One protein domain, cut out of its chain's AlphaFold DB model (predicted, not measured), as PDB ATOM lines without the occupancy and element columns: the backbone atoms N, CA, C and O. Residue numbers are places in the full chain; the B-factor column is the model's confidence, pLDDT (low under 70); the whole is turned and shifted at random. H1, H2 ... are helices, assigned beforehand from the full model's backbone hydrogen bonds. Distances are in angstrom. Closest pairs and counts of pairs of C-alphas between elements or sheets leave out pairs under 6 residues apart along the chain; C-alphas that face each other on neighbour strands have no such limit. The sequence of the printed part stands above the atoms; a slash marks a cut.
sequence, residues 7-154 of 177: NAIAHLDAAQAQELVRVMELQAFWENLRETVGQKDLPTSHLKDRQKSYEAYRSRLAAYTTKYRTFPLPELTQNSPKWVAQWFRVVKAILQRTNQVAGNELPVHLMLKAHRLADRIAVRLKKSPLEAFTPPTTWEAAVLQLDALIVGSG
ATOM      1  N   ASN A   7     -56.841 -13.895 126.987       67.81
ATOM      2  CA  ASN A   7     -56.065 -12.711 126.637       67.81
ATOM      3  C   ASN A   7     -56.943 -11.564 126.098       67.81
ATOM      4  O   ASN A   7     -56.749 -10.407 126.450       67.81
ATOM      5  N   ALA A   8     -57.983 -11.872 125.313       72.44
ATOM      6  CA  ALA A   8     -58.936 -10.855 124.860       72.44
ATOM      7  C   ALA A   8     -59.712 -10.230 126.037       72.44
ATOM      8  O   ALA A   8     -60.039  -9.046 126.006       72.44
ATOM      9  N   ILE A   9     -59.960 -11.010 127.095       75.81
ATOM     10  CA  ILE A   9     -60.626 -10.551 128.324       75.81
ATOM     11  C   ILE A   9     -59.710  -9.632 129.135       75.81
ATOM     12  O   ILE A   9     -60.185  -8.695 129.773       75.81
ATOM     13  N   ALA A  10     -58.392  -9.854 129.088       74.12
ATOM     14  CA  ALA A  10     -57.430  -9.031 129.813       74.12
ATOM     15  C   ALA A  10     -57.444  -7.551 129.379       74.12
ATOM     16  O   ALA A  10     -57.066  -6.677 130.166       74.12
ATOM     17  N   HIS A  11     -57.912  -7.279 128.160       79.00
ATOM     18  CA  HIS A  11     -58.038  -5.940 127.589       79.00
ATOM     19  C   HIS A  11     -59.425  -5.309 127.770       79.00
ATOM     20  O   HIS A  11     -59.619  -4.171 127.352       79.00
ATOM     21  N   LEU A  12     -60.382  -6.009 128.392       82.12
ATOM     22  CA  LEU A  12     -61.680  -5.422 128.713       82.12
ATOM     23  C   LEU A  12     -61.526  -4.384 129.824       82.12
ATOM     24  O   LEU A  12     -60.951  -4.663 130.884       82.12
ATOM     25  N   ASP A  13     -62.097  -3.203 129.599       86.25
ATOM     26  CA  ASP A  13     -62.335  -2.266 130.686       86.25
ATOM     27  C   ASP A  13     -63.421  -2.812 131.636       86.25
ATOM     28  O   ASP A  13     -64.223  -3.688 131.286       86.25
ATOM     29  N   ALA A  14     -63.438  -2.314 132.872       85.25
ATOM     30  CA  ALA A  14     -64.332  -2.826 133.907       85.25
ATOM     31  C   ALA A  14     -65.823  -2.596 133.587       85.25
ATOM     32  O   ALA A  14     -66.661  -3.440 133.914       85.25
ATOM     33  N   ALA A  15     -66.163  -1.495 132.908       87.44
ATOM     34  CA  ALA A  15     -67.536  -1.180 132.523       87.44
ATOM     35  C   ALA A  15     -68.018  -2.080 131.374       87.44
ATOM     36  O   ALA A  15     -69.170  -2.516 131.356       87.44
ATOM     37  N   GLN A  16     -67.141  -2.404 130.427       88.50
ATOM     38  CA  GLN A  16     -67.402  -3.365 129.367       88.50
ATOM     39  C   GLN A  16     -67.565  -4.774 129.940       88.50
ATOM     40  O   GLN A  16     -68.521  -5.460 129.577       88.50
ATOM     41  N   ALA A  17     -66.699  -5.189 130.871       88.69
ATOM     42  CA  ALA A  17     -66.813  -6.480 131.549       88.69
ATOM     43  C   ALA A  17     -68.139  -6.602 132.318       88.69
ATOM     44  O   ALA A  17     -68.841  -7.600 132.181       88.69
ATOM     45  N   GLN A  18     -68.533  -5.567 133.063       89.88
ATOM     46  CA  GLN A  18     -69.814  -5.524 133.775       89.88
ATOM     47  C   GLN A  18     -71.014  -5.638 132.825       89.88
ATOM     48  O   GLN A  18     -71.941  -6.412 133.067       89.88
ATOM     49  N   GLU A  19     -71.012  -4.880 131.728       89.88
ATOM     50  CA  GLU A  19     -72.068  -4.959 130.718       89.88
ATOM     51  C   GLU A  19     -72.115  -6.340 130.053       89.88
ATOM     52  O   GLU A  19     -73.201  -6.877 129.832       89.88
ATOM     53  N   LEU A  20     -70.956  -6.954 129.815       90.38
ATOM     54  CA  LEU A  20     -70.863  -8.310 129.290       90.38
ATOM     55  C   LEU A  20     -71.447  -9.342 130.266       90.38
ATOM     56  O   LEU A  20     -72.244 -10.176 129.834       90.38
ATOM     57  N   VAL A  21     -71.141  -9.260 131.570       91.44
ATOM     58  CA  VAL A  21     -71.761 -10.139 132.582       91.44
ATOM     59  C   VAL A  21     -73.276 -10.001 132.556       91.44
ATOM     60  O   VAL A  21     -73.973 -11.009 132.549       91.44
ATOM     61  N   ARG A  22     -73.806  -8.777 132.462       91.62
ATOM     62  CA  ARG A  22     -75.258  -8.545 132.396       91.62
ATOM     63  C   ARG A  22     -75.896  -9.183 131.162       91.62
ATOM     64  O   ARG A  22     -76.976  -9.759 131.262       91.62
ATOM     65  N   VAL A  23     -75.244  -9.103 130.000       92.56
ATOM     66  CA  VAL A  23     -75.723  -9.789 128.787       92.56
ATOM     67  C   VAL A  23     -75.713 -11.306 128.992       92.56
ATOM     68  O   VAL A  23     -76.699 -11.971 128.668       92.56
ATOM     69  N   MET A  24     -74.632 -11.853 129.557       91.50
ATOM     70  CA  MET A  24     -74.490 -13.288 129.818       91.50
ATOM     71  C   MET A  24     -75.492 -13.799 130.859       91.50
ATOM     72  O   MET A  24     -76.029 -14.891 130.695       91.50
ATOM     73  N   GLU A  25     -75.790 -13.004 131.885       93.62
ATOM     74  CA  GLU A  25     -76.787 -13.297 132.917       93.62
ATOM     75  C   GLU A  25     -78.196 -13.369 132.318       93.62
ATOM     76  O   GLU A  25     -78.908 -14.349 132.530       93.62
ATOM     77  N   LEU A  26     -78.582 -12.393 131.485       93.69
ATOM     78  CA  LEU A  26     -79.873 -12.404 130.785       93.69
ATOM     79  C   LEU A  26     -79.992 -13.585 129.817       93.69
ATOM     80  O   LEU A  26     -81.043 -14.224 129.732       93.69
ATOM     81  N   GLN A  27     -78.908 -13.898 129.105       92.19
ATOM     82  CA  GLN A  27     -78.859 -15.073 128.248       92.19
ATOM     83  C   GLN A  27     -79.044 -16.355 129.065       92.19
ATOM     84  O   GLN A  27     -79.823 -17.230 128.683       92.19
ATOM     85  N   ALA A  28     -78.331 -16.475 130.186       92.12
ATOM     86  CA  ALA A  28     -78.417 -17.626 131.067       92.12
ATOM     87  C   ALA A  28     -79.808 -17.762 131.684       92.12
ATOM     88  O   ALA A  28     -80.342 -18.865 131.718       92.12
ATOM     89  N   PHE A  29     -80.438 -16.661 132.089       92.75
ATOM     90  CA  PHE A  29     -81.809 -16.654 132.581       92.75
ATOM     91  C   PHE A  29     -82.792 -17.199 131.537       92.75
ATOM     92  O   PHE A  29     -83.541 -18.137 131.820       92.75
ATOM     93  N   TRP A  30     -82.739 -16.679 130.307       91.94
ATOM     94  CA  TRP A  30     -83.575 -17.164 129.207       91.94
ATOM     95  C   TRP A  30     -83.342 -18.651 128.904       91.94
ATOM     96  O   TRP A  30     -84.302 -19.403 128.731       91.94
ATOM     97  N   GLU A  31     -82.088 -19.107 128.857       89.44
ATOM     98  CA  GLU A  31     -81.767 -20.521 128.625       89.44
ATOM     99  C   GLU A  31     -82.218 -21.418 129.781       89.44
ATOM    100  O   GLU A  31     -82.780 -22.490 129.547       89.44
ATOM    101  N   ASN A  32     -82.065 -20.961 131.024       89.00
ATOM    102  CA  ASN A  32     -82.496 -21.709 132.195       89.00
ATOM    103  C   ASN A  32     -84.013 -21.928 132.187       89.00
ATOM    104  O   ASN A  32     -84.451 -23.033 132.504       89.00
ATOM    105  N   LEU A  33     -84.797 -20.927 131.756       86.75
ATOM    106  CA  LEU A  33     -86.245 -21.053 131.555       86.75
ATOM    107  C   LEU A  33     -86.609 -22.070 130.466       86.75
ATOM    108  O   LEU A  33     -87.672 -22.677 130.550       86.75
ATOM    109  N   ARG A  34     -85.753 -22.276 129.453       79.19
ATOM    110  CA  ARG A  34     -85.972 -23.280 128.393       79.19
ATOM    111  C   ARG A  34     -85.768 -24.701 128.888       79.19
ATOM    112  O   ARG A  34     -86.544 -25.577 128.532       79.19
ATOM    113  N   GLU A  35     -84.716 -24.927 129.665       74.00
ATOM    114  CA  GLU A  35     -84.342 -26.260 130.149       74.00
ATOM    115  C   GLU A  35     -85.302 -26.791 131.229       74.00
ATOM    116  O   GLU A  35     -85.427 -28.000 131.390       74.00
ATOM    117  N   THR A  36     -86.044 -25.919 131.919       66.62
ATOM    118  CA  THR A  36     -87.100 -26.317 132.873       66.62
ATOM    119  C   THR A  36     -88.334 -26.923 132.173       66.62
ATOM    120  O   THR A  36     -89.175 -27.555 132.810       66.62
ATOM    121  N   VAL A  37     -88.451 -26.778 130.847       56.31
ATOM    122  CA  VAL A  37     -89.596 -27.234 130.043       56.31
ATOM    123  C   VAL A  37     -89.436 -28.703 129.641       56.31
ATOM    124  O   VAL A  37     -89.231 -29.041 128.479       56.31
ATOM    125  N   GLY A  38     -89.518 -29.597 130.623       56.00
ATOM    126  CA  GLY A  38     -89.751 -31.032 130.403       56.00
ATOM    127  C   GLY A  38     -91.231 -31.430 130.499       56.00
ATOM    128  O   GLY A  38     -91.575 -32.589 130.285       56.00
ATOM    129  N   GLN A  39     -92.113 -30.487 130.847       56.69
ATOM    130  CA  GLN A  39     -93.530 -30.735 131.121       56.69
ATOM    131  C   GLN A  39     -94.386 -30.422 129.886       56.69
ATOM    132  O   GLN A  39     -94.283 -29.340 129.312       56.69
ATOM    133  N   LYS A  40     -95.219 -31.389 129.472       58.22
ATOM    134  CA  LYS A  40     -96.043 -31.332 128.250       58.22
ATOM    135  C   LYS A  40     -97.147 -30.261 128.273       58.22
ATOM    136  O   LYS A  40     -97.622 -29.907 127.203       58.22
ATOM    137  N   ASP A  41     -97.461 -29.690 129.436       63.72
ATOM    138  CA  ASP A  41     -98.551 -28.724 129.615       63.72
ATOM    139  C   ASP A  41     -98.050 -27.451 130.309       63.72
ATOM    140  O   ASP A  41     -98.228 -27.253 131.512       63.72
ATOM    141  N   LEU A  42     -97.373 -26.580 129.557       67.56
ATOM    142  CA  LEU A  42     -96.951 -25.286 130.089       67.56
ATOM    143  C   LEU A  42     -98.120 -24.289 130.116       67.56
ATOM    144  O   LEU A  42     -98.741 -24.050 129.077       67.56
ATOM    145  N   PRO A  43     -98.351 -23.600 131.245       78.12
ATOM    146  CA  PRO A  43     -99.261 -22.465 131.289       78.12
ATOM    147  C   PRO A  43     -98.790 -21.333 130.362       78.12
ATOM    148  O   PRO A  43     -97.592 -21.068 130.233       78.12
ATOM    149  N   THR A  44     -99.727 -20.573 129.789       79.25
ATOM    150  CA  THR A  44     -99.435 -19.409 128.926       79.25
ATOM    151  C   THR A  44     -98.541 -18.355 129.600       79.25
ATOM    152  O   THR A  44     -97.821 -17.630 128.913       79.25
ATOM    153  N   SER A  45     -98.545 -18.263 130.936       80.94
ATOM    154  CA  SER A  45     -97.643 -17.385 131.696       80.94
ATOM    155  C   SER A  45     -96.165 -17.720 131.467       80.94
ATOM    156  O   SER A  45     -95.378 -16.814 131.212       80.94
ATOM    157  N   HIS A  46     -95.797 -19.004 131.414       82.19
ATOM    158  CA  HIS A  46     -94.412 -19.419 131.163       82.19
ATOM    159  C   HIS A  46     -93.918 -19.019 129.771       82.19
ATOM    160  O   HIS A  46     -92.757 -18.639 129.601       82.19
ATOM    161  N   LEU A  47     -94.791 -19.080 128.760       85.00
ATOM    162  CA  LEU A  47     -94.450 -18.623 127.410       85.00
ATOM    163  C   LEU A  47     -94.202 -17.111 127.385       85.00
ATOM    164  O   LEU A  47     -93.251 -16.661 126.745       85.00
ATOM    165  N   LYS A  48     -95.007 -16.338 128.125       88.44
ATOM    166  CA  LYS A  48     -94.819 -14.887 128.275       88.44
ATOM    167  C   LYS A  48     -93.500 -14.556 128.973       88.44
ATOM    168  O   LYS A  48     -92.764 -13.705 128.480       88.44
ATOM    169  N   ASP A  49     -93.155 -15.259 130.049       89.06
ATOM    170  CA  ASP A  49     -91.897 -15.037 130.777       89.06
ATOM    171  C   ASP A  49     -90.667 -15.386 129.925       89.06
ATOM    172  O   ASP A  49     -89.658 -14.671 129.916       89.06
ATOM    173  N   ARG A  50     -90.766 -16.453 129.127       88.81
ATOM    174  CA  ARG A  50     -89.725 -16.830 128.167       88.81
ATOM    175  C   ARG A  50     -89.567 -15.800 127.048       88.81
ATOM    176  O   ARG A  50     -88.438 -15.491 126.672       88.81
ATOM    177  N   GLN A  51     -90.666 -15.269 126.517       91.94
ATOM    178  CA  GLN A  51     -90.612 -14.218 125.502       91.94
ATOM    179  C   GLN A  51     -89.993 -12.939 126.077       91.94
ATOM    180  O   GLN A  51     -89.056 -12.393 125.500       91.94
ATOM    181  N   LYS A  52     -90.442 -12.516 127.263       93.75
ATOM    182  CA  LYS A  52     -89.935 -11.326 127.955       93.75
ATOM    183  C   LYS A  52     -88.435 -11.419 128.249       93.75
ATOM    184  O   LYS A  52     -87.697 -10.467 128.005       93.75
ATOM    185  N   SER A  53     -87.966 -12.562 128.751       92.62
ATOM    186  CA  SER A  53     -86.534 -12.786 129.011       92.62
ATOM    187  C   SER A  53     -85.704 -12.795 127.725       92.62
ATOM    188  O   SER A  53     -84.611 -12.228 127.698       92.62
ATOM    189  N   TYR A  54     -86.236 -13.365 126.640       92.44
ATOM    190  CA  TYR A  54     -85.587 -13.327 125.331       92.44
ATOM    191  C   TYR A  54     -85.455 -11.899 124.787       92.44
ATOM    192  O   TYR A  54     -84.382 -11.513 124.323       92.44
ATOM    193  N   GLU A  55     -86.517 -11.098 124.870       95.94
ATOM    194  CA  GLU A  55     -86.510  -9.695 124.440       95.94
ATOM    195  C   GLU A  55     -85.523  -8.855 125.253       95.94
ATOM    196  O   GLU A  55     -84.748  -8.092 124.671       95.94
ATOM    197  N   ALA A  56     -85.482  -9.048 126.576       95.25
ATOM    198  CA  ALA A  56     -84.515  -8.388 127.450       95.25
ATOM    199  C   ALA A  56     -83.069  -8.729 127.053       95.25
ATOM    200  O   ALA A  56     -82.248  -7.826 126.871       95.25
ATOM    201  N   TYR A  57     -82.772 -10.016 126.840       93.56
ATOM    202  CA  TYR A  57     -81.468 -10.465 126.347       93.56
ATOM    203  C   TYR A  57     -81.120  -9.830 124.993       93.56
ATOM    204  O   TYR A  57     -80.047  -9.246 124.843       93.56
ATOM    205  N   ARG A  58     -82.025  -9.896 124.009       93.12
ATOM    206  CA  ARG A  58     -81.789  -9.371 122.653       93.12
ATOM    207  C   ARG A  58     -81.571  -7.864 122.639       93.12
ATOM    208  O   ARG A  58     -80.664  -7.398 121.952       93.12
ATOM    209  N   SER A  59     -82.369  -7.118 123.400       94.31
ATOM    210  CA  SER A  59     -82.225  -5.668 123.535       94.31
ATOM    211  C   SER A  59     -80.877  -5.302 124.158       94.31
ATOM    212  O   SER A  59     -80.129  -4.491 123.606       94.31
ATOM    213  N   ARG A  60     -80.500  -5.973 125.255       93.25
ATOM    214  CA  ARG A  60     -79.224  -5.721 125.936       93.25
ATOM    215  C   ARG A  60     -78.024  -6.095 125.071       93.25
ATOM    216  O   ARG A  60     -77.059  -5.339 125.021       93.25
ATOM    217  N   LEU A  61     -78.110  -7.215 124.356       90.88
ATOM    218  CA  LEU A  61     -77.101  -7.639 123.394       90.88
ATOM    219  C   LEU A  61     -76.908  -6.591 122.293       90.88
ATOM    220  O   LEU A  61     -75.775  -6.225 122.002       90.88
ATOM    221  N   ALA A  62     -77.995  -6.082 121.708       90.19
ATOM    222  CA  ALA A  62     -77.922  -5.052 120.675       90.19
ATOM    223  C   ALA A  62     -77.297  -3.747 121.202       90.19
ATOM    224  O   ALA A  62     -76.486  -3.126 120.512       90.19
ATOM    225  N   ALA A  63     -77.621  -3.351 122.437       91.50
ATOM    226  CA  ALA A  63     -77.000  -2.196 123.084       91.50
ATOM    227  C   ALA A  63     -75.495  -2.417 123.317       91.50
ATOM    228  O   ALA A  63     -74.684  -1.543 123.007       91.50
ATOM    229  N   TYR A  64     -75.116  -3.604 123.802       89.81
ATOM    230  CA  TYR A  64     -73.722  -3.987 124.013       89.81
ATOM    231  C   TYR A  64     -72.925  -3.968 122.705       89.81
ATOM    232  O   TYR A  64     -71.880  -3.327 122.638       89.81
ATOM    233  N   THR A  65     -73.420  -4.610 121.644       88.56
ATOM    234  CA  THR A  65     -72.714  -4.675 120.355       88.56
ATOM    235  C   THR A  65     -72.646  -3.318 119.664       88.56
ATOM    236  O   THR A  65     -71.637  -3.002 119.039       88.56
ATOM    237  N   THR A  66     -73.672  -2.478 119.816       89.25
ATOM    238  CA  THR A  66     -73.642  -1.092 119.327       89.25
ATOM    239  C   THR A  66     -72.538  -0.290 120.010       89.25
ATOM    240  O   THR A  66     -71.809   0.442 119.338       89.25
ATOM    241  N   LYS A  67     -72.404  -0.445 121.334       89.06
ATOM    242  CA  LYS A  67     -71.459   0.314 122.159       89.06
ATOM    243  C   LYS A  67     -70.019  -0.199 122.056       89.06
ATOM    244  O   LYS A  67     -69.099   0.606 121.988       89.06
ATOM    245  N   TYR A  68     -69.829  -1.515 122.018       85.75
ATOM    246  CA  TYR A  68     -68.525  -2.166 122.173       85.75
ATOM    247  C   TYR A  68     -68.130  -3.048 120.980       85.75
ATOM    248  O   TYR A  68     -67.379  -3.991 121.193       85.75
ATOM    249  N   ARG A  69     -68.673  -2.758 119.779       70.44
ATOM    250  CA  ARG A  69     -68.516  -3.313 118.399       70.44
ATOM    251  C   ARG A  69     -67.538  -4.468 118.091       70.44
ATOM    252  O   ARG A  69     -67.721  -5.137 117.080       70.44
ATOM    253  N   THR A  70     -66.509  -4.702 118.886       63.41
ATOM    254  CA  THR A  70     -65.360  -5.579 118.665       63.41
ATOM    255  C   THR A  70     -65.311  -6.838 119.531       63.41
ATOM    256  O   THR A  70     -64.479  -7.696 119.246       63.41
ATOM    257  N   PHE A  71     -66.159  -7.004 120.555       65.81
ATOM    258  CA  PHE A  71     -66.051  -8.175 121.438       65.81
ATOM    259  C   PHE A  71     -67.108  -9.254 121.131       65.81
ATOM    260  O   PHE A  71     -68.287  -9.041 121.439       65.81
ATOM    261  N   PRO A  72     -66.729 -10.403 120.529       68.25
ATOM    262  CA  PRO A  72     -67.662 -11.504 120.301       68.25
ATOM    263  C   PRO A  72     -68.134 -12.060 121.647       68.25
ATOM    264  O   PRO A  72     -67.344 -12.150 122.579       68.25
ATOM    265  N   LEU A  73     -69.405 -12.445 121.780       68.50
ATOM    266  CA  LEU A  73     -69.813 -13.170 122.983       68.50
ATOM    267  C   LEU A  73     -69.197 -14.569 123.000       68.50
ATOM    268  O   LEU A  73     -69.047 -15.175 121.935       68.50
ATOM    269  N   PRO A  74     -68.900 -15.123 124.188       66.25
ATOM    270  CA  PRO A  74     -68.583 -16.536 124.309       66.25
ATOM    271  C   PRO A  74     -69.806 -17.357 123.865       66.25
ATOM    272  O   PRO A  74     -70.760 -17.529 124.625       66.25
ATOM    273  N   GLU A  75     -69.819 -17.823 122.614       63.66
ATOM    274  CA  GLU A  75     -70.907 -18.661 122.112       63.66
ATOM    275  C   GLU A  75     -70.904 -20.050 122.766       63.66
ATOM    276  O   GLU A  75     -69.869 -20.659 123.050       63.66
ATOM    277  N   LEU A  76     -72.122 -20.543 122.983       55.94
ATOM    278  CA  LEU A  76     -72.483 -21.654 123.866       55.94
ATOM    279  C   LEU A  76     -72.760 -22.973 123.140       55.94
ATOM    280  O   LEU A  76     -73.422 -23.866 123.666       55.94
ATOM    281  N   THR A  77     -72.249 -23.132 121.927       54.44
ATOM    282  CA  THR A  77     -72.381 -24.365 121.142       54.44
ATOM    283  C   THR A  77     -71.337 -25.397 121.582       54.44
ATOM    284  O   THR A  77     -70.453 -25.789 120.828       54.44
ATOM    285  N   GLN A  78     -71.378 -25.821 122.848       59.00
ATOM    286  CA  GLN A  78     -70.254 -26.536 123.457       59.00
ATOM    287  C   GLN A  78     -70.669 -27.878 124.065       59.00
ATOM    288  O   GLN A  78     -70.973 -27.991 125.245       59.00
ATOM    289  N   ASN A  79     -70.615 -28.933 123.247       65.81
ATOM    290  CA  ASN A  79     -70.820 -30.318 123.692       65.81
ATOM    291  C   ASN A  79     -69.521 -31.008 124.149       65.81
ATOM    292  O   ASN A  79     -69.535 -32.210 124.391       65.81
ATOM    293  N   SER A  80     -68.383 -30.315 124.229       79.50
ATOM    294  CA  SER A  80     -67.101 -30.922 124.622       79.50
ATOM    295  C   SER A  80     -66.667 -30.465 126.021       79.50
ATOM    296  O   SER A  80     -66.716 -29.263 126.269       79.50
ATOM    297  N   PRO A  81     -66.158 -31.366 126.887       83.25
ATOM    298  CA  PRO A  81     -65.568 -31.028 128.180       83.25
ATOM    299  C   PRO A  81     -64.511 -29.927 128.072       83.25
ATOM    300  O   PRO A  81     -64.552 -28.973 128.837       83.25
ATOM    301  N   LYS A  82     -63.639 -30.006 127.056       83.50
ATOM    302  CA  LYS A  82     -62.609 -28.994 126.779       83.50
ATOM    303  C   LYS A  82     -63.196 -27.607 126.535       83.50
ATOM    304  O   LYS A  82     -62.705 -26.609 127.050       83.50
ATOM    305  N   TRP A  83     -64.264 -27.546 125.744       82.94
ATOM    306  CA  TRP A  83     -64.926 -26.281 125.448       82.94
ATOM    307  C   TRP A  83     -65.580 -25.705 126.702       82.94
ATOM    308  O   TRP A  83     -65.344 -24.544 127.024       82.94
ATOM    309  N   VAL A  84     -66.290 -26.541 127.463       85.62
ATOM    310  CA  VAL A  84     -66.928 -26.143 128.724       85.62
ATOM    311  C   VAL A  84     -65.901 -25.631 129.742       85.62
ATOM    312  O   VAL A  84     -66.117 -24.583 130.343       85.62
ATOM    313  N   ALA A  85     -64.752 -26.299 129.881       86.19
ATOM    314  CA  ALA A  85     -63.658 -25.840 130.735       86.19
ATOM    315  C   ALA A  85     -63.119 -24.471 130.290       86.19
ATOM    316  O   ALA A  85     -62.956 -23.569 131.112       86.19
ATOM    317  N   GLN A  86     -62.908 -24.279 128.982       85.56
ATOM    318  CA  GLN A  86     -62.491 -22.985 128.441       85.56
ATOM    319  C   GLN A  86     -63.532 -21.893 128.704       85.56
ATOM    320  O   GLN A  86     -63.174 -20.770 129.057       85.56
ATOM    321  N   TRP A  87     -64.818 -22.215 128.566       87.44
ATOM    322  CA  TRP A  87     -65.901 -21.287 128.871       87.44
ATOM    323  C   TRP A  87     -65.911 -20.899 130.354       87.44
ATOM    324  O   TRP A  87     -66.026 -19.712 130.654       87.44
ATOM    325  N   PHE A  88     -65.687 -21.837 131.281       89.69
ATOM    326  CA  PHE A  88     -65.548 -21.505 132.705       89.69
ATOM    327  C   PHE A  88     -64.367 -20.563 132.973       89.69
ATOM    328  O   PHE A  88     -64.531 -19.598 133.717       89.69
ATOM    329  N   ARG A  89     -63.206 -20.783 132.338       88.94
ATOM    330  CA  ARG A  89     -62.033 -19.894 132.476       88.94
ATOM    331  C   ARG A  89     -62.324 -18.483 131.969       88.94
ATOM    332  O   ARG A  89     -62.017 -17.502 132.644       88.94
ATOM    333  N   VAL A  90     -62.981 -18.384 130.817       88.12
ATOM    334  CA  VAL A  90     -63.452 -17.118 130.246       88.12
ATOM    335  C   VAL A  90     -64.393 -16.399 131.212       88.12
ATOM    336  O   VAL A  90     -64.180 -15.232 131.532       88.12
ATOM    337  N   VAL A  91     -65.422 -17.091 131.704       89.81
ATOM    338  CA  VAL A  91     -66.402 -16.504 132.627       89.81
ATOM    339  C   VAL A  91     -65.695 -16.023 133.888       89.81
ATOM    340  O   VAL A  91     -65.895 -14.879 134.288       89.81
ATOM    341  N   LYS A  92     -64.803 -16.841 134.460       90.75
ATOM    342  CA  LYS A  92     -64.006 -16.494 135.640       90.75
ATOM    343  C   LYS A  92     -63.230 -15.197 135.427       90.75
ATOM    344  O   LYS A  92     -63.325 -14.293 136.255       90.75
ATOM    345  N   ALA A  93     -62.502 -15.088 134.317       89.00
ATOM    346  CA  ALA A  93     -61.718 -13.901 133.999       89.00
ATOM    347  C   ALA A  93     -62.602 -12.647 133.868       89.00
ATOM    348  O   ALA A  93     -62.222 -11.577 134.342       89.00
ATOM    349  N   ILE A  94     -63.804 -12.775 133.293       89.00
ATOM    350  CA  ILE A  94     -64.772 -11.672 133.217       89.00
ATOM    351  C   ILE A  94     -65.253 -11.284 134.625       89.00
ATOM    352  O   ILE A  94     -65.196 -10.106 134.974       89.00
ATOM    353  N   LEU A  95     -65.663 -12.249 135.460       89.06
ATOM    354  CA  LEU A  95     -66.157 -11.957 136.815       89.06
ATOM    355  C   LEU A  95     -65.088 -11.282 137.684       89.06
ATOM    356  O   LEU A  95     -65.389 -10.345 138.424       89.06
ATOM    357  N   GLN A  96     -63.825 -11.698 137.555       88.75
ATOM    358  CA  GLN A  96     -62.701 -11.071 138.256       88.75
ATOM    359  C   GLN A  96     -62.508  -9.600 137.864       88.75
ATOM    360  O   GLN A  96     -62.150  -8.784 138.714       88.75
ATOM    361  N   ARG A  97     -62.775  -9.238 136.603       85.94
ATOM    362  CA  ARG A  97     -62.752  -7.838 136.148       85.94
ATOM    363  C   ARG A  97     -63.935  -7.039 136.686       85.94
ATOM    364  O   ARG A  97     -63.786  -5.855 136.973       85.94
ATOM    365  N   THR A  98     -65.087  -7.679 136.862       83.69
ATOM    366  CA  THR A  98     -66.307  -7.040 137.371       83.69
ATOM    367  C   THR A  98     -66.306  -6.839 138.892       83.69
ATOM    368  O   THR A  98     -66.898  -5.863 139.353       83.69
ATOM    369  N   ASN A  99     -65.606  -7.682 139.670       75.06
ATOM    370  CA  ASN A  99     -65.505  -7.544 141.137       75.06
ATOM    371  C   ASN A  99     -64.852  -6.217 141.582       75.06
ATOM    372  O   ASN A  99     -64.961  -5.805 142.729       75.06
ATOM    373  N   GLN A 100     -64.182  -5.513 140.667       69.12
ATOM    374  CA  GLN A 100     -63.554  -4.218 140.942       69.12
ATOM    375  C   GLN A 100     -64.549  -3.044 140.936       69.12
ATOM    376  O   GLN A 100     -64.173  -1.919 141.255       69.12
ATOM    377  N   VAL A 101     -65.813  -3.281 140.566       72.19
ATOM    378  CA  VAL A 101     -66.848  -2.247 140.453       72.19
ATOM    379  C   VAL A 101     -67.896  -2.446 141.550       72.19
ATOM    380  O   VAL A 101     -68.570  -3.474 141.610       72.19
ATOM    381  N   ALA A 102     -68.046  -1.443 142.416       66.69
ATOM    382  CA  ALA A 102     -68.996  -1.473 143.524       66.69
ATOM    383  C   ALA A 102     -70.463  -1.506 143.044       66.69
ATOM    384  O   ALA A 102     -70.817  -0.867 142.054       66.69
ATOM    385  N   GLY A 103     -71.325  -2.212 143.786       69.56
ATOM    386  CA  GLY A 103     -72.781  -2.208 143.573       69.56
ATOM    387  C   GLY A 103     -73.299  -3.152 142.482       69.56
ATOM    388  O   GLY A 103     -74.417  -2.972 142.004       69.56
ATOM    389  N   ASN A 104     -72.510  -4.146 142.070       77.44
ATOM    390  CA  ASN A 104     -72.924  -5.102 141.047       77.44
ATOM    391  C   ASN A 104     -73.740  -6.272 141.604       77.44
ATOM    392  O   ASN A 104     -73.329  -6.925 142.561       77.44
ATOM    393  N   GLU A 105     -74.855  -6.567 140.933       85.06
ATOM    394  CA  GLU A 105     -75.689  -7.745 141.182       85.06
ATOM    395  C   GLU A 105     -74.923  -9.042 140.903       85.06
ATOM    396  O   GLU A 105     -74.195  -9.145 139.915       85.06
ATOM    397  N   LEU A 106     -75.107 -10.040 141.769       88.12
ATOM    398  CA  LEU A 106     -74.458 -11.342 141.634       88.12
ATOM    399  C   LEU A 106     -75.045 -12.126 140.446       88.12
ATOM    400  O   LEU A 106     -76.266 -12.162 140.289       88.12
ATOM    401  N   PRO A 107     -74.211 -12.802 139.635       90.62
ATOM    402  CA  PRO A 107     -74.645 -13.458 138.404       90.62
ATOM    403  C   PRO A 107     -75.227 -14.860 138.678       90.62
ATOM    404  O   PRO A 107     -74.632 -15.890 138.349       90.62
ATOM    405  N   VAL A 108     -76.377 -14.918 139.354       92.94
ATOM    406  CA  VAL A 108     -76.985 -16.165 139.851       92.94
ATOM    407  C   VAL A 108     -77.355 -17.124 138.716       92.94
ATOM    408  O   VAL A 108     -77.074 -18.324 138.801       92.94
ATOM    409  N   HIS A 109     -77.979 -16.633 137.647       92.94
ATOM    410  CA  HIS A 109     -78.422 -17.463 136.529       92.94
ATOM    411  C   HIS A 109     -77.254 -17.959 135.683       92.94
ATOM    412  O   HIS A 109     -77.298 -19.096 135.199       92.94
ATOM    413  N   LEU A 110     -76.206 -17.151 135.533       92.88
ATOM    414  CA  LEU A 110     -74.965 -17.555 134.890       92.88
ATOM    415  C   LEU A 110     -74.275 -18.678 135.669       92.88
ATOM    416  O   LEU A 110     -73.824 -19.646 135.056       92.88
ATOM    417  N   MET A 111     -74.256 -18.602 137.002       93.81
ATOM    418  CA  MET A 111     -73.697 -19.664 137.844       93.81
ATOM    419  C   MET A 111     -74.541 -20.941 137.812       93.81
ATOM    420  O   MET A 111     -73.992 -22.028 137.629       93.81
ATOM    421  N   LEU A 112     -75.871 -20.827 137.868       92.44
ATOM    422  CA  LEU A 112     -76.766 -21.976 137.685       92.44
ATOM    423  C   LEU A 112     -76.503 -22.674 136.343       92.44
ATOM    424  O   LEU A 112     -76.416 -23.899 136.265       92.44
ATOM    425  N   LYS A 113     -76.330 -21.886 135.282       90.88
ATOM    426  CA  LYS A 113     -75.995 -22.400 133.957       90.88
ATOM    427  C   LYS A 113     -74.640 -23.108 133.939       90.88
ATOM    428  O   LYS A 113     -74.527 -24.167 133.320       90.88
ATOM    429  N   ALA A 114     -73.633 -22.556 134.615       91.12
ATOM    430  CA  ALA A 114     -72.320 -23.178 134.723       91.12
ATOM    431  C   ALA A 114     -72.407 -24.568 135.379       91.12
ATOM    432  O   ALA A 114     -71.881 -25.538 134.830       91.12
ATOM    433  N   HIS A 115     -73.167 -24.690 136.472       90.94
ATOM    434  CA  HIS A 115     -73.439 -25.976 137.120       90.94
ATOM    435  C   HIS A 115     -74.152 -26.961 136.187       90.94
ATOM    436  O   HIS A 115     -73.691 -28.087 136.018       90.94
ATOM    437  N   ARG A 116     -75.206 -26.533 135.479       89.44
ATOM    438  CA  ARG A 116     -75.919 -27.405 134.523       89.44
ATOM    439  C   ARG A 116     -75.038 -27.882 133.366       89.44
ATOM    440  O   ARG A 116     -75.237 -28.979 132.842       89.44
ATOM    441  N   LEU A 117     -74.095 -27.059 132.907       88.81
ATOM    442  CA  LEU A 117     -73.107 -27.475 131.907       88.81
ATOM    443  C   LEU A 117     -72.150 -28.522 132.482       88.81
ATOM    444  O   LEU A 117     -71.897 -29.533 131.826       88.81
ATOM    445  N   ALA A 118     -71.667 -28.316 133.705       88.38
ATOM    446  CA  ALA A 118     -70.798 -29.270 134.380       88.38
ATOM    447  C   ALA A 118     -71.498 -30.618 134.627       88.38
ATOM    448  O   ALA A 118     -70.929 -31.656 134.295       88.38
ATOM    449  N   ASP A 119     -72.755 -30.615 135.079       88.00
ATOM    450  CA  ASP A 119     -73.548 -31.836 135.274       88.00
ATOM    451  C   ASP A 119     -73.767 -32.595 133.964       88.00
ATOM    452  O   ASP A 119     -73.590 -33.813 133.908       88.00
ATOM    453  N   ARG A 120     -74.076 -31.889 132.867       86.69
ATOM    454  CA  ARG A 120     -74.186 -32.510 131.535       86.69
ATOM    455  C   ARG A 120     -72.893 -33.206 131.120       86.69
ATOM    456  O   ARG A 120     -72.939 -34.308 130.569       86.69
ATOM    457  N   ILE A 121     -71.744 -32.584 131.380       85.88
ATOM    458  CA  ILE A 121     -70.438 -33.188 131.106       85.88
ATOM    459  C   ILE A 121     -70.178 -34.383 132.031       85.88
ATOM    460  O   ILE A 121     -69.745 -35.423 131.536       85.88
ATOM    461  N   ALA A 122     -70.479 -34.279 133.328       86.44
ATOM    462  CA  ALA A 122     -70.308 -35.364 134.292       86.44
ATOM    463  C   ALA A 122     -71.116 -36.607 133.892       86.44
ATOM    464  O   ALA A 122     -70.540 -37.690 133.753       86.44
ATOM    465  N   VAL A 123     -72.405 -36.431 133.573       86.50
ATOM    466  CA  VAL A 123     -73.287 -37.495 133.065       86.50
ATOM    467  C   VAL A 123     -72.692 -38.139 131.814       86.50
ATOM    468  O   VAL A 123     -72.600 -39.364 131.722       86.50
ATOM    469  N   ARG A 124     -72.219 -37.329 130.858       85.00
ATOM    470  CA  ARG A 124     -71.614 -37.834 129.617       85.00
ATOM    471  C   ARG A 124     -70.333 -38.632 129.863       85.00
ATOM    472  O   ARG A 124     -70.071 -39.603 129.158       85.00
ATOM    473  N   LEU A 125     -69.537 -38.222 130.847       85.38
ATOM    474  CA  LEU A 125     -68.304 -38.893 131.257       85.38
ATOM    475  C   LEU A 125     -68.545 -40.050 132.240       85.38
ATOM    476  O   LEU A 125     -67.571 -40.634 132.713       85.38
ATOM    477  N   LYS A 126     -69.808 -40.393 132.543       85.81
ATOM    478  CA  LYS A 126     -70.196 -41.409 133.541       85.81
ATOM    479  C   LYS A 126     -69.587 -41.155 134.928       85.81
ATOM    480  O   LYS A 126     -69.297 -42.094 135.664       85.81
ATOM    481  N   LYS A 127     -69.375 -39.885 135.270       85.25
ATOM    482  CA  LYS A 127     -68.989 -39.437 136.612       85.25
ATOM    483  C   LYS A 127     -70.243 -39.038 137.385       85.25
ATOM    484  O   LYS A 127     -71.263 -38.704 136.781       85.25
ATOM    485  N   SER A 128     -70.161 -39.051 138.712       80.38
ATOM    486  CA  SER A 128     -71.235 -38.517 139.550       80.38
ATOM    487  C   SER A 128     -71.468 -37.033 139.229       80.38
ATOM    488  O   SER A 128     -70.481 -36.310 139.051       80.38
ATOM    489  N   PRO A 129     -72.733 -36.580 139.141       77.38
ATOM    490  CA  PRO A 129     -73.062 -35.159 139.081       77.38
ATOM    491  C   PRO A 129     -72.433 -34.398 140.246       77.38
ATOM    492  O   PRO A 129     -72.125 -34.988 141.288       77.38
ATOM    493  N   LEU A 130     -72.238 -33.096 140.061       77.75
ATOM    494  CA  LEU A 130     -71.718 -32.256 141.130       77.75
ATOM    495  C   LEU A 130     -72.764 -32.090 142.239       77.75
ATOM    496  O   LEU A 130     -73.940 -32.421 142.077       77.75
ATOM    497  N   GLU A 131     -72.317 -31.584 143.386       78.69
ATOM    498  CA  GLU A 131     -73.215 -31.222 144.480       78.69
ATOM    499  C   GLU A 131     -74.305 -30.245 144.015       78.69
ATOM    500  O   GLU A 131     -74.130 -29.484 143.055       78.69
ATOM    501  N   ALA A 132     -75.442 -30.269 144.717       80.62
ATOM    502  CA  ALA A 132     -76.579 -29.417 144.407       80.62
ATOM    503  C   ALA A 132     -76.157 -27.940 144.335       80.62
ATOM    504  O   ALA A 132     -75.477 -27.422 145.225       80.62
ATOM    505  N   PHE A 133     -76.584 -27.255 143.269       86.12
ATOM    506  CA  PHE A 133     -76.250 -25.851 143.057       86.12
ATOM    507  C   PHE A 133     -76.688 -24.989 144.247       86.12
ATOM    508  O   PHE A 133     -77.870 -24.938 144.591       86.12
ATOM    509  N   THR A 134     -75.727 -24.261 144.814       87.50
ATOM    510  CA  THR A 134     -75.964 -23.237 145.831       87.50
ATOM    511  C   THR A 134     -75.637 -21.870 145.227       87.50
ATOM    512  O   THR A 134     -74.492 -21.663 144.812       87.50
ATOM    513  N   PRO A 135     -76.600 -20.930 145.159       88.25
ATOM    514  CA  PRO A 135     -76.353 -19.596 144.627       88.25
ATOM    515  C   PRO A 135     -75.172 -18.908 145.326       88.25
ATOM    516  O   PRO A 135     -75.072 -18.984 146.553       88.25
ATOM    517  N   PRO A 136     -74.282 -18.229 144.582       87.75
ATOM    518  CA  PRO A 136     -73.198 -17.481 145.201       87.75
ATOM    519  C   PRO A 136     -73.769 -16.335 146.041       87.75
ATOM    520  O   PRO A 136     -74.679 -15.627 145.612       87.75
ATOM    521  N   THR A 137     -73.207 -16.134 147.230       88.00
ATOM    522  CA  THR A 137     -73.547 -15.009 148.116       88.00
ATOM    523  C   THR A 137     -72.585 -13.832 147.965       88.00
ATOM    524  O   THR A 137     -72.903 -12.730 148.401       88.00
ATOM    525  N   THR A 138     -71.431 -14.045 147.324       87.88
ATOM    526  CA  THR A 138     -70.448 -13.005 146.987       87.88
ATOM    527  C   THR A 138     -69.820 -13.258 145.614       87.88
ATOM    528  O   THR A 138     -69.929 -14.351 145.046       87.88
ATOM    529  N   TRP A 139     -69.138 -12.247 145.073       86.31
ATOM    530  CA  TRP A 139     -68.381 -12.370 143.826       86.31
ATOM    531  C   TRP A 139     -67.191 -13.324 143.972       86.31
ATOM    532  O   TRP A 139     -66.933 -14.115 143.063       86.31
ATOM    533  N   GLU A 140     -66.512 -13.324 145.126       87.62
ATOM    534  CA  GLU A 140     -65.452 -14.296 145.411       87.62
ATOM    535  C   GLU A 140     -66.003 -15.724 145.424       87.62
ATOM    536  O   GLU A 140     -65.392 -16.619 144.842       87.62
ATOM    537  N   ALA A 141     -67.185 -15.937 146.015       88.12
ATOM    538  CA  ALA A 141     -67.834 -17.243 146.023       88.12
ATOM    539  C   ALA A 141     -68.163 -17.724 144.600       88.12
ATOM    540  O   ALA A 141     -67.927 -18.888 144.283       88.12
ATOM    541  N   ALA A 142     -68.635 -16.837 143.716       88.38
ATOM    542  CA  ALA A 142     -68.882 -17.175 142.312       88.38
ATOM    543  C   ALA A 142     -67.589 -17.588 141.578       88.38
ATOM    544  O   ALA A 142     -67.576 -18.574 140.840       88.38
ATOM    545  N   VAL A 143     -66.483 -16.875 141.815       89.50
ATOM    546  CA  VAL A 143     -65.165 -17.203 141.241       89.50
ATOM    547  C   VAL A 143     -64.649 -18.551 141.758       89.50
ATOM    548  O   VAL A 143     -64.188 -19.366 140.960       89.50
ATOM    549  N   LEU A 144     -64.770 -18.816 143.061       89.56
ATOM    550  CA  LEU A 144     -64.363 -20.088 143.671       89.56
ATOM    551  C   LEU A 144     -65.198 -21.270 143.166       89.56
ATOM    552  O   LEU A 144     -64.656 -22.344 142.908       89.56
ATOM    553  N   GLN A 145     -66.505 -21.072 142.974       89.56
ATOM    554  CA  GLN A 145     -67.363 -22.082 142.358       89.56
ATOM    555  C   GLN A 145     -66.878 -22.420 140.941       89.56
ATOM    556  O   GLN A 145     -66.735 -23.597 140.621       89.56
ATOM    557  N   LEU A 146     -66.540 -21.423 140.111       88.94
ATOM    558  CA  LEU A 146     -65.982 -21.673 138.773       88.94
ATOM    559  C   LEU A 146     -64.659 -22.448 138.822       88.94
ATOM    560  O   LEU A 146     -64.449 -23.318 137.979       88.94
ATOM    561  N   ASP A 147     -63.795 -22.190 139.806       89.44
ATOM    562  CA  ASP A 147     -62.557 -22.957 139.990       89.44
ATOM    563  C   ASP A 147     -62.826 -24.437 140.274       89.44
ATOM    564  O   ASP A 147     -62.218 -25.310 139.647       89.44
ATOM    565  N   ALA A 148     -63.799 -24.733 141.138       88.69
ATOM    566  CA  ALA A 148     -64.226 -26.106 141.385       88.69
ATOM    567  C   ALA A 148     -64.780 -26.773 140.111       88.69
ATOM    568  O   ALA A 148     -64.448 -27.927 139.825       88.69
ATOM    569  N   LEU A 149     -65.562 -26.044 139.301       86.56
ATOM    570  CA  LEU A 149     -66.093 -26.552 138.029       86.56
ATOM    571  C   LEU A 149     -64.988 -26.826 136.995       86.56
ATOM    572  O   LEU A 149     -65.046 -27.836 136.287       86.56
ATOM    573  N   ILE A 150     -63.965 -25.969 136.916       86.38
ATOM    574  CA  ILE A 150     -62.808 -26.161 136.028       86.38
ATOM    575  C   ILE A 150     -62.063 -27.441 136.414       86.38
ATOM    576  O   ILE A 150     -61.821 -28.282 135.547       86.38
ATOM    577  N   VAL A 151     -61.763 -27.639 137.702       84.56
ATOM    578  CA  VAL A 151     -61.098 -28.861 138.190       84.56
ATOM    579  C   VAL A 151     -61.969 -30.100 137.939       84.56
ATOM    580  O   VAL A 151     -61.486 -31.112 137.426       84.56
ATOM    581  N   GLY A 152     -63.270 -30.010 138.228       77.25
ATOM    582  CA  GLY A 152     -64.232 -31.101 138.043       77.25
ATOM    583  C   GLY A 152     -64.422 -31.532 136.582       77.25
ATOM    584  O   GLY A 152     -64.695 -32.705 136.310       77.25
ATOM    585  N   SER A 153     -64.209 -30.621 135.625       73.38
ATOM    586  CA  SER A 153     -64.328 -30.899 134.185       73.38
ATOM    587  C   SER A 153     -63.283 -31.895 133.646       73.38
ATOM    588  O   SER A 153     -63.477 -32.471 132.573       73.38
ATOM    589  N   GLY A 154     -62.222 -32.177 134.415       64.12
ATOM    590  CA  GLY A 154     -61.223 -33.201 134.101       64.12
ATOM    591  C   GLY A 154     -60.084 -32.749 133.184       64.12
ATOM    592  O   GLY A 154     -59.281 -33.587 132.783       64.12
TER     593      GLY A 154
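AT A GLANCE: This is residues 7 to 154 of the 177 residues of an uncharacterized protein of Limnoglobus roseus (UniProt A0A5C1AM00). A long helical hairpin, H2 and H3, sits with H2 across H4 and H5 of a three-helix bundle, H4, H5 and H6; H3 is on H2's far side, and short H1 packs on H4. The printed part has 148 residues with six named helices, H1 to H6, and no named strand: class all helix, compact, radius of gyration of the C-alphas 15.7 A, spans 42 by 39 by 28 A.

IN THESE COORDINATES: H1, residues 7 to 10, begins at C-alpha 7 (-56.065, -12.711, 126.637). H2 is residues 14 to 35, 31.0 A; H3 44 to 68, 36.0 A; H4 81 to 98, 25.7 A; H5 108 to 124, 24.6 A; H6 139 to 152, 20.0 A, ending at C-alpha 152 (-64.232, -31.101, 138.043).

HOW THE PARTS SIT: The hub, H4, touches H1, H2, H5 and H6. Closest C-alphas to H6 are Ala 85 and Ile 150, 5.4 A, at a shallow tilt of 16 degrees. Every O i to N i+4 pair is within hydrogen-bond range in H2 to H6; H1 is too short.

THE WHOLE: The printed part has no cut. Links H3 to H4 and H5 to H6 are long. Residues under pLDDT 70 include 36 to 42 and 70 to 79.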